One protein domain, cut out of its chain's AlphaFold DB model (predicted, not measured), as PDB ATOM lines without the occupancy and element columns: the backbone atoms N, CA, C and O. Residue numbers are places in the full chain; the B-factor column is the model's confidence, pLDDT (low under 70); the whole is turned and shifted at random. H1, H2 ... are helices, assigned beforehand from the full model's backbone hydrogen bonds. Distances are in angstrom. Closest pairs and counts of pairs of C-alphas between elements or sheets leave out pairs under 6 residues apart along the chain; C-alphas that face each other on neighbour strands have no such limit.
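This is residues 627 to 694 of the 728 residues of an uncharacterized protein of Biomphalaria glabrata (UniProt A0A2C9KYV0). What does one see first? One long, straight helix, H2, makes the length of a rod; the short helix H1 and the long link, residues 634 to 659, gather beside it, the link's later part folding back along H2 toward its first residues. What sticks out? Residues 683 to 694, of which 683 to 692 belong to H2, stand free of the rest. What is the make-up? The printed part has 68 residues with two named helices, H1 then H2, and no named strand; its class is all helix. It is loose, with a radius of gyration of the C-alphas of 14.5 A, and spans 52 by 21 by 16 A.

Where is the longest helix? H2 holds residues 660 to 692 and measures 46.5 A from C-alpha 660 at (15.508, -22.032, -24.548) to C-alpha 692 at (-6.702, -29.953, -64.614). Where is the other? H1 holds residues 627 to 633, beginning with C-alpha 627 at (13.769, -29.801, -36.559), and measures 9.8 A.

How near is H1 to H2? They are close but not clearly touching, with the closest C-alphas, those of Ser 631 and Gln 671, 6.7 A apart. How are they turned? They run the same way at a steep tilt of 53 degrees. What do their backbones show? In H1 and H2 every O i to N i+4 pair is within hydrogen-bond range.

How large is it? The two C-alphas farthest apart, those of Pro 659 and Val 694, are 51.8 A apart. How does the printed part run? It has no cut, and 26 residues make the long link from H1 to H2. Where is confidence low? No printed residue is under 70, and the mean pLDDT of the printed part is 91.4.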
ATOM      1  N   LEU A 627      14.922 -30.296 -37.314       76.25
ATOM      2  CA  LEU A 627      13.769 -29.801 -36.559       76.25
ATOM      3  C   LEU A 627      12.511 -29.768 -37.442       76.25
ATOM      4  O   LEU A 627      11.424 -30.127 -36.996       76.25
ATOM      5  N   ILE A 628      12.682 -29.452 -38.730       79.19
ATOM      6  CA  ILE A 628      11.689 -29.697 -39.778       79.19
ATOM      7  C   ILE A 628      11.353 -31.191 -39.849       79.19
ATOM      8  O   ILE A 628      10.206 -31.542 -39.615       79.19
ATOM      9  N   ALA A 629      12.314 -32.078 -40.124       82.44
ATOM     10  CA  ALA A 629      12.044 -33.506 -40.323       82.44
ATOM     11  C   ALA A 629      11.355 -34.169 -39.112       82.44
ATOM     12  O   ALA A 629      10.493 -35.025 -39.288       82.44
ATOM     13  N   GLU A 630      11.682 -33.743 -37.893       83.00
ATOM     14  CA  GLU A 630      11.106 -34.231 -36.637       83.00
ATOM     15  C   GLU A 630       9.704 -33.642 -36.368       83.00
ATOM     16  O   GLU A 630       8.795 -34.367 -35.960       83.00
ATOM     17  N   SER A 631       9.466 -32.366 -36.699       76.69
ATOM     18  CA  SER A 631       8.114 -31.779 -36.729       76.69
ATOM     19  C   SER A 631       7.225 -32.419 -37.803       76.69
ATOM     20  O   SER A 631       6.019 -32.547 -37.599       76.69
ATOM     21  N   VAL A 632       7.808 -32.820 -38.934       77.00
ATOM     22  CA  VAL A 632       7.117 -33.457 -40.061       77.00
ATOM     23  C   VAL A 632       6.809 -34.926 -39.771       77.00
ATOM     24  O   VAL A 632       5.701 -35.367 -40.050       77.00
ATOM     25  N   ALA A 633       7.718 -35.664 -39.130       81.94
ATOM     26  CA  ALA A 633       7.473 -37.041 -38.694       81.94
ATOM     27  C   ALA A 633       6.381 -37.157 -37.609       81.94
ATOM     28  O   ALA A 633       5.766 -38.211 -37.470       81.94
ATOM     29  N   ASN A 634       6.120 -36.079 -36.860       83.81
ATOM     30  CA  ASN A 634       5.008 -35.988 -35.908       83.81
ATOM     31  C   ASN A 634       3.666 -35.577 -36.554       83.81
ATOM     32  O   ASN A 634       2.646 -35.540 -35.862       83.81
ATOM     33  N   MET A 635       3.634 -35.267 -37.855       79.00
ATOM     34  CA  MET A 635       2.396 -35.015 -38.595       79.00
ATOM     35  C   MET A 635       1.893 -36.285 -39.285       79.00
ATOM     36  O   MET A 635       2.609 -36.906 -40.061       79.00
ATOM     37  N   ASP A 636       0.607 -36.597 -39.098       78.69
ATOM     38  CA  ASP A 636      -0.119 -37.698 -39.763       78.69
ATOM     39  C   ASP A 636      -0.457 -37.375 -41.241       78.69
ATOM     40  O   ASP A 636      -1.559 -37.603 -41.740       78.69
ATOM     41  N   PHE A 637       0.491 -36.745 -41.940       79.56
ATOM     42  CA  PHE A 637       0.399 -36.340 -43.336       79.56
ATOM     43  C   PHE A 637       1.769 -36.514 -43.990       79.56
ATOM     44  O   PHE A 637       2.688 -35.749 -43.702       79.56
ATOM     45  N   GLU A 638       1.893 -37.468 -44.918       80.25
ATOM     46  CA  GLU A 638       3.059 -37.556 -45.803       80.25
ATOM     47  C   GLU A 638       3.236 -36.217 -46.533       80.25
ATOM     48  O   GLU A 638       2.413 -35.830 -47.370       80.25
ATOM     49  N   ILE A 639       4.296 -35.483 -46.192       85.31
ATOM     50  CA  ILE A 639       4.646 -34.236 -46.867       85.31
ATOM     51  C   ILE A 639       5.402 -34.602 -48.144       85.31
ATOM     52  O   ILE A 639       6.463 -35.212 -48.045       85.31
ATOM     53  N   PRO A 640       4.897 -34.239 -49.335       87.50
ATOM     54  CA  PRO A 640       5.597 -34.528 -50.580       87.50
ATOM     55  C   PRO A 640       6.973 -33.850 -50.631       87.50
ATOM     56  O   PRO A 640       7.074 -32.654 -50.343       87.50
ATOM     57  N   ASP A 641       7.998 -34.585 -51.074       90.50
ATOM     58  CA  ASP A 641       9.401 -34.127 -51.144       90.50
ATOM     59  C   ASP A 641       9.607 -32.850 -51.986       90.50
ATOM     60  O   ASP A 641      10.622 -32.167 -51.868       90.50
ATOM     61  N   ASP A 642       8.644 -32.504 -52.848       90.62
ATOM     62  CA  ASP A 642       8.637 -31.299 -53.683       90.62
ATOM     63  C   ASP A 642       7.993 -30.068 -52.996       90.62
ATOM     64  O   ASP A 642       7.627 -29.098 -53.669       90.62
ATOM     65  N   ILE A 643       7.831 -30.081 -51.666       92.50
ATOM     66  CA  ILE A 643       7.478 -28.900 -50.861       92.50
ATOM     67  C   ILE A 643       8.749 -28.240 -50.304       92.50
ATOM     68  O   ILE A 643       9.269 -28.619 -49.259       92.50
ATOM     69  N   ASP A 644       9.216 -27.189 -50.984       93.06
ATOM     70  CA  ASP A 644      10.305 -26.336 -50.494       93.06
ATOM     71  C   ASP A 644       9.845 -25.487 -49.294       93.06
ATOM     72  O   ASP A 644       9.204 -24.440 -49.435       93.06
ATOM     73  N   LEU A 645      10.196 -25.942 -48.091       89.38
ATOM     74  CA  LEU A 645       9.877 -25.263 -46.834       89.38
ATOM     75  C   LEU A 645      10.685 -23.973 -46.606       89.38
ATOM     76  O   LEU A 645      10.289 -23.174 -45.756       89.38
ATOM     77  N   SER A 646      11.738 -23.693 -47.388       91.81
ATOM     78  CA  SER A 646      12.414 -22.385 -47.344       91.81
ATOM     79  C   SER A 646      11.530 -21.249 -47.883       91.81
ATOM     80  O   SER A 646      11.694 -20.094 -47.491       91.81
ATOM     81  N   GLN A 647      10.518 -21.576 -48.700       93.25
ATOM     82  CA  GLN A 647       9.502 -20.630 -49.176       93.25
ATOM     83  C   GLN A 647       8.373 -20.378 -48.155       93.25
ATOM     84  O   GLN A 647       7.444 -19.623 -48.457       93.25
ATOM     85  N   CYS A 648       8.403 -21.001 -46.968       95.12
ATOM     86  CA  CYS A 648       7.364 -20.854 -45.947       95.12
ATOM     87  C   CYS A 648       7.350 -19.416 -45.371       95.12
ATOM     88  O   CYS A 648       8.271 -19.019 -44.649       95.12
ATOM     89  N   PRO A 649       6.313 -18.598 -45.647       94.44
ATOM     90  CA  PRO A 649       6.352 -17.172 -45.357       94.44
ATOM     91  C   PRO A 649       6.224 -16.894 -43.854       94.44
ATOM     92  O   PRO A 649       5.178 -17.121 -43.245       94.44
ATOM     93  N   GLY A 650       7.281 -16.326 -43.271       93.81
ATOM     94  CA  GLY A 650       7.333 -15.967 -41.850       93.81
ATOM     95  C   GLY A 650       7.942 -17.033 -40.937       93.81
ATOM     96  O   GLY A 650       7.813 -16.900 -39.722       93.81
ATOM     97  N   LEU A 651       8.609 -18.050 -41.495       94.94
ATOM     98  CA  LEU A 651       9.501 -18.928 -40.737       94.94
ATOM     99  C   LEU A 651      10.668 -18.106 -40.148       94.94
ATOM    100  O   LEU A 651      11.231 -17.251 -40.834       94.94
ATOM    101  N   VAL A 652      11.024 -18.336 -38.882       95.50
ATOM    102  CA  VAL A 652      12.074 -17.583 -38.171       95.50
ATOM    103  C   VAL A 652      13.217 -18.516 -37.784       95.50
ATOM    104  O   VAL A 652      13.020 -19.454 -37.015       95.50
ATOM    105  N   GLU A 653      14.428 -18.248 -38.275       94.00
ATOM    106  CA  GLU A 653      15.606 -19.061 -37.957       94.00
ATOM    107  C   GLU A 653      15.935 -19.024 -36.450       94.00
ATOM    108  O   GLU A 653      16.078 -17.957 -35.839       94.00
ATOM    109  N   ILE A 654      16.083 -20.202 -35.836       93.31
ATOM    110  CA  ILE A 654      16.394 -20.337 -34.409       93.31
ATOM    111  C   ILE A 654      17.907 -20.203 -34.209       93.31
ATOM    112  O   ILE A 654      18.651 -21.179 -34.122       93.31
ATOM    113  N   ASN A 655      18.374 -18.959 -34.101       95.25
ATOM    114  CA  ASN A 655      19.770 -18.667 -33.783       95.25
ATOM    115  C   ASN A 655      20.176 -19.346 -32.452       95.25
ATOM    116  O   ASN A 655      19.461 -19.234 -31.448       95.25
ATOM    117  N   LYS A 656      21.338 -20.018 -32.421       94.69
ATOM    118  CA  LYS A 656      21.816 -20.817 -31.272       94.69
ATOM    119  C   LYS A 656      21.891 -20.027 -29.954       94.69
ATOM    120  O   LYS A 656      21.638 -20.615 -28.900       94.69
ATOM    121  N   HIS A 657      22.131 -18.713 -30.008       95.81
ATOM    122  CA  HIS A 657      22.167 -17.816 -28.840       95.81
ATOM    123  C   HIS A 657      20.788 -17.484 -28.234       95.81
ATOM    124  O   HIS A 657      20.710 -16.850 -27.183       95.81
ATOM    125  N   THR A 658      19.689 -17.901 -28.865       95.62
ATOM    126  CA  THR A 658      18.328 -17.713 -28.339       95.62
ATOM    127  C   THR A 658      18.151 -18.508 -27.032       95.62
ATOM    128  O   THR A 658      18.473 -19.697 -27.020       95.62
ATOM    129  N   PRO A 659      17.643 -17.925 -25.928       96.94
ATOM    130  CA  PRO A 659      17.390 -18.675 -24.692       96.94
ATOM    131  C   PRO A 659      16.270 -19.702 -24.904       96.94
ATOM    132  O   PRO A 659      15.346 -19.429 -25.666       96.94
ATOM    133  N   ASN A 660      16.340 -20.857 -24.232       96.19
ATOM    134  CA  ASN A 660      15.508 -22.032 -24.548       96.19
ATOM    135  C   ASN A 660      14.008 -21.710 -24.625       96.19
ATOM    136  O   ASN A 660      13.451 -21.859 -25.696       96.19
ATOM    137  N   TRP A 661      13.411 -21.062 -23.615       96.38
ATOM    138  CA  TRP A 661      11.992 -20.644 -23.643       96.38
ATOM    139  C   TRP A 661      11.560 -19.884 -24.917       96.38
ATOM    140  O   TRP A 661      10.393 -19.907 -25.308       96.38
ATOM    141  N   LYS A 662      12.493 -19.170 -25.562       97.25
ATOM    142  CA  LYS A 662      12.275 -18.448 -26.818       97.25
ATOM    143  C   LYS A 662      12.608 -19.300 -28.048       97.25
ATOM    144  O   LYS A 662      12.014 -19.040 -29.089       97.25
ATOM    145  N   LYS A 663      13.495 -20.300 -27.945       96.25
ATOM    146  CA  LYS A 663      13.618 -21.375 -28.946       96.25
ATOM    147  C   LYS A 663      12.285 -22.114 -29.038       96.25
ATOM    148  O   LYS A 663      11.648 -21.994 -30.072       96.25
ATOM    149  N   ASP A 664      11.811 -22.686 -27.934       95.44
ATOM    150  CA  ASP A 664      10.572 -23.473 -27.839       95.44
ATOM    151  C   ASP A 664       9.351 -22.694 -28.390       95.44
ATOM    152  O   ASP A 664       8.516 -23.219 -29.128       95.44
ATOM    153  N   MET A 665       9.262 -21.387 -28.092       97.12
ATOM    154  CA  MET A 665       8.203 -20.510 -28.618       97.12
ATOM    155  C   MET A 665       8.343 -20.200 -30.121       97.12
ATOM    156  O   MET A 665       7.328 -20.010 -30.796       97.12
ATOM    157  N   ILE A 666       9.564 -20.075 -30.653       96.19
ATOM    158  CA  ILE A 666       9.792 -19.865 -32.094       96.19
ATOM    159  C   ILE A 666       9.571 -21.174 -32.852       96.19
ATOM    160  O   ILE A 666       8.902 -21.159 -33.874       96.19
ATOM    161  N   GLU A 667      10.059 -22.289 -32.324       94.81
ATOM    162  CA  GLU A 667       9.856 -23.653 -32.806       94.81
ATOM    163  C   GLU A 667       8.371 -23.978 -32.955       94.81
ATOM    164  O   GLU A 667       7.925 -24.240 -34.070       94.81
ATOM    165  N   LYS A 668       7.570 -23.795 -31.897       95.75
ATOM    166  CA  LYS A 668       6.114 -23.967 -31.984       95.75
ATOM    167  C   LYS A 668       5.465 -23.073 -33.052       95.75
ATOM    168  O   LYS A 668       4.586 -23.521 -33.780       95.75
ATOM    169  N   LYS A 669       5.896 -21.812 -33.183       96.56
ATOM    170  CA  LYS A 669       5.365 -20.896 -34.212       96.56
ATOM    171  C   LYS A 669       5.815 -21.257 -35.627       96.56
ATOM    172  O   LYS A 669       5.055 -21.049 -36.568       96.56
ATOM    173  N   ASN A 670       7.023 -21.785 -35.780       95.62
ATOM    174  CA  ASN A 670       7.537 -22.297 -37.042       95.62
ATOM    175  C   ASN A 670       6.759 -23.546 -37.459       95.62
ATOM    176  O   ASN A 670       6.335 -23.614 -38.606       95.62
ATOM    177  N   GLN A 671       6.495 -24.467 -36.527       94.31
ATOM    178  CA  GLN A 671       5.615 -25.613 -36.744       94.31
ATOM    179  C   GLN A 671       4.215 -25.153 -37.182       94.31
ATOM    180  O   GLN A 671       3.802 -25.482 -38.289       94.31
ATOM    181  N   GLU A 672       3.535 -24.296 -36.409       94.44
ATOM    182  CA  GLU A 672       2.217 -23.738 -36.776       94.44
ATOM    183  C   GLU A 672       2.210 -23.090 -38.184       94.44
ATOM    184  O   GLU A 672       1.202 -23.146 -38.894       94.44
ATOM    185  N   LYS A 673       3.332 -22.495 -38.623       95.38
ATOM    186  CA  LYS A 673       3.500 -21.940 -39.980       95.38
ATOM    187  C   LYS A 673       3.748 -23.000 -41.053       95.38
ATOM    188  O   LYS A 673       3.147 -22.895 -42.122       95.38
ATOM    189  N   ILE A 674       4.582 -24.004 -40.783       93.81
ATOM    190  CA  ILE A 674       4.830 -25.145 -41.678       93.81
ATOM    191  C   ILE A 674       3.520 -25.903 -41.909       93.81
ATOM    192  O   ILE A 674       3.152 -26.142 -43.058       93.81
ATOM    193  N   GLU A 675       2.764 -26.195 -40.850       92.81
ATOM    194  CA  GLU A 675       1.460 -26.858 -40.931       92.81
ATOM    195  C   GLU A 675       0.464 -26.065 -41.792       92.81
ATOM    196  O   GLU A 675      -0.168 -26.627 -42.691       92.81
ATOM    197  N   GLU A 676       0.349 -24.746 -41.584       94.81
ATOM    198  CA  GLU A 676      -0.497 -23.877 -42.416       94.81
ATOM    199  C   GLU A 676      -0.045 -23.872 -43.889       94.81
ATOM    200  O   GLU A 676      -0.881 -23.963 -44.793       94.81
ATOM    201  N   TYR A 677       1.265 -23.803 -44.139       95.19
ATOM    202  CA  TYR A 677       1.857 -23.727 -45.476       95.19
ATOM    203  C   TYR A 677       1.699 -25.031 -46.272       95.19
ATOM    204  O   TYR A 677       1.214 -25.016 -47.407       95.19
ATOM    205  N   VAL A 678       2.011 -26.173 -45.659       94.38
ATOM    206  CA  VAL A 678       1.850 -27.516 -46.241       94.38
ATOM    207  C   VAL A 678       0.372 -27.773 -46.539       94.38
ATOM    208  O   VAL A 678       0.016 -28.162 -47.654       94.38
ATOM    209  N   LYS A 679      -0.523 -27.453 -45.597       94.12
ATOM    210  CA  LYS A 679      -1.980 -27.568 -45.779       94.12
ATOM    211  C   LYS A 679      -2.502 -26.643 -46.882       94.12
ATOM    212  O   LYS A 679      -3.413 -27.029 -47.619       94.12
ATOM    213  N   ALA A 680      -1.916 -25.455 -47.048       94.44
ATOM    214  CA  ALA A 680      -2.217 -24.560 -48.164       94.44
ATOM    215  C   ALA A 680      -1.746 -25.134 -49.513       94.44
ATOM    216  O   ALA A 680      -2.523 -25.099 -50.471       94.44
ATOM    217  N   ILE A 681      -0.545 -25.721 -49.590       94.75
ATOM    218  CA  ILE A 681      -0.036 -26.375 -50.808       94.75
ATOM    219  C   ILE A 681      -0.866 -27.607 -51.165       94.75
ATOM    220  O   ILE A 681      -1.288 -27.727 -52.313       94.75
ATOM    221  N   LEU A 682      -1.177 -28.492 -50.216       92.56
ATOM    222  CA  LEU A 682      -2.030 -29.661 -50.470       92.56
ATOM    223  C   LEU A 682      -3.423 -29.228 -50.959       92.56
ATOM    224  O   LEU A 682      -3.903 -29.722 -51.981       92.56
ATOM    225  N   LYS A 683      -4.034 -28.212 -50.331       94.19
ATOM    226  CA  LYS A 683      -5.306 -27.611 -50.778       94.19
ATOM    227  C   LYS A 683      -5.194 -26.882 -52.128       94.19
ATOM    228  O   LYS A 683      -6.196 -26.760 -52.842       94.19
ATOM    229  N   GLN A 684      -4.014 -26.387 -52.502       93.50
ATOM    230  CA  GLN A 684      -3.751 -25.844 -53.836       93.50
ATOM    231  C   GLN A 684      -3.621 -26.968 -54.870       93.50
ATOM    232  O   GLN A 684      -4.297 -26.897 -55.892       93.50
ATOM    233  N   ARG A 685      -2.846 -28.026 -54.602       92.44
ATOM    234  CA  ARG A 685      -2.693 -29.199 -55.483       92.44
ATOM    235  C   ARG A 685      -4.021 -29.918 -55.708       92.44
ATOM    236  O   ARG A 685      -4.329 -30.279 -56.840       92.44
ATOM    237  N   GLU A 686      -4.842 -30.054 -54.670       92.88
ATOM    238  CA  GLU A 686      -6.183 -30.645 -54.757       92.88
ATOM    239  C   GLU A 686      -7.129 -29.785 -55.618       92.88
ATOM    240  O   GLU A 686      -7.831 -30.300 -56.494       92.88
ATOM    241  N   GLN A 687      -7.078 -28.454 -55.472       91.31
ATOM    242  CA  GLN A 687      -7.759 -27.542 -56.394       91.31
ATOM    243  C   GLN A 687      -7.205 -27.652 -57.817       91.31
ATOM    244  O   GLN A 687      -7.985 -27.729 -58.762       91.31
ATOM    245  N   GLU A 688      -5.889 -27.659 -58.012       90.44
ATOM    246  CA  GLU A 688      -5.268 -27.758 -59.332       90.44
ATOM    247  C   GLU A 688      -5.608 -29.078 -60.022       90.44
ATOM    248  O   GLU A 688      -5.925 -29.054 -61.206       90.44
ATOM    249  N   ALA A 689      -5.668 -30.200 -59.303       92.56
ATOM    250  CA  ALA A 689      -6.192 -31.466 -59.811       92.56
ATOM    251  C   ALA A 689      -7.657 -31.330 -60.267       92.56
ATOM    252  O   ALA A 689      -7.983 -31.683 -61.403       92.56
ATOM    253  N   LYS A 690      -8.519 -30.706 -59.451       92.88
ATOM    254  CA  LYS A 690      -9.908 -30.382 -59.833       92.88
ATOM    255  C   LYS A 690      -9.982 -29.444 -61.053       92.88
ATOM    256  O   LYS A 690     -10.899 -29.575 -61.859       92.88
ATOM    257  N   TRP A 691      -9.019 -28.534 -61.246       91.50
ATOM    258  CA  TRP A 691      -8.938 -27.631 -62.408       91.50
ATOM    259  C   TRP A 691      -8.232 -28.233 -63.640       91.50
ATOM    260  O   TRP A 691      -8.472 -27.744 -64.752       91.50
ATOM    261  N   LYS A 692      -7.402 -29.279 -63.498       93.44
ATOM    262  CA  LYS A 692      -6.702 -29.953 -64.614       93.44
ATOM    263  C   LYS A 692      -7.712 -30.470 -65.639       93.44
ATOM    264  O   LYS A 692      -7.572 -30.157 -66.818       93.44
ATOM    265  N   ASN A 693      -8.802 -31.084 -65.181       93.00
ATOM    266  CA  ASN A 693      -9.870 -31.605 -66.047       93.00
ATOM    267  C   ASN A 693     -10.885 -30.534 -66.512       93.00
ATOM    268  O   ASN A 693     -11.781 -30.830 -67.299       93.00
ATOM    269  N   VAL A 694     -10.774 -29.280 -66.051       94.56
ATOM    270  CA  VAL A 694     -11.654 -28.180 -66.481       94.56
ATOM    271  C   VAL A 694     -11.089 -27.521 -67.748       94.56
ATOM    272  O   VAL A 694      -9.968 -27.013 -67.693       94.56
TER     273      VAL A 694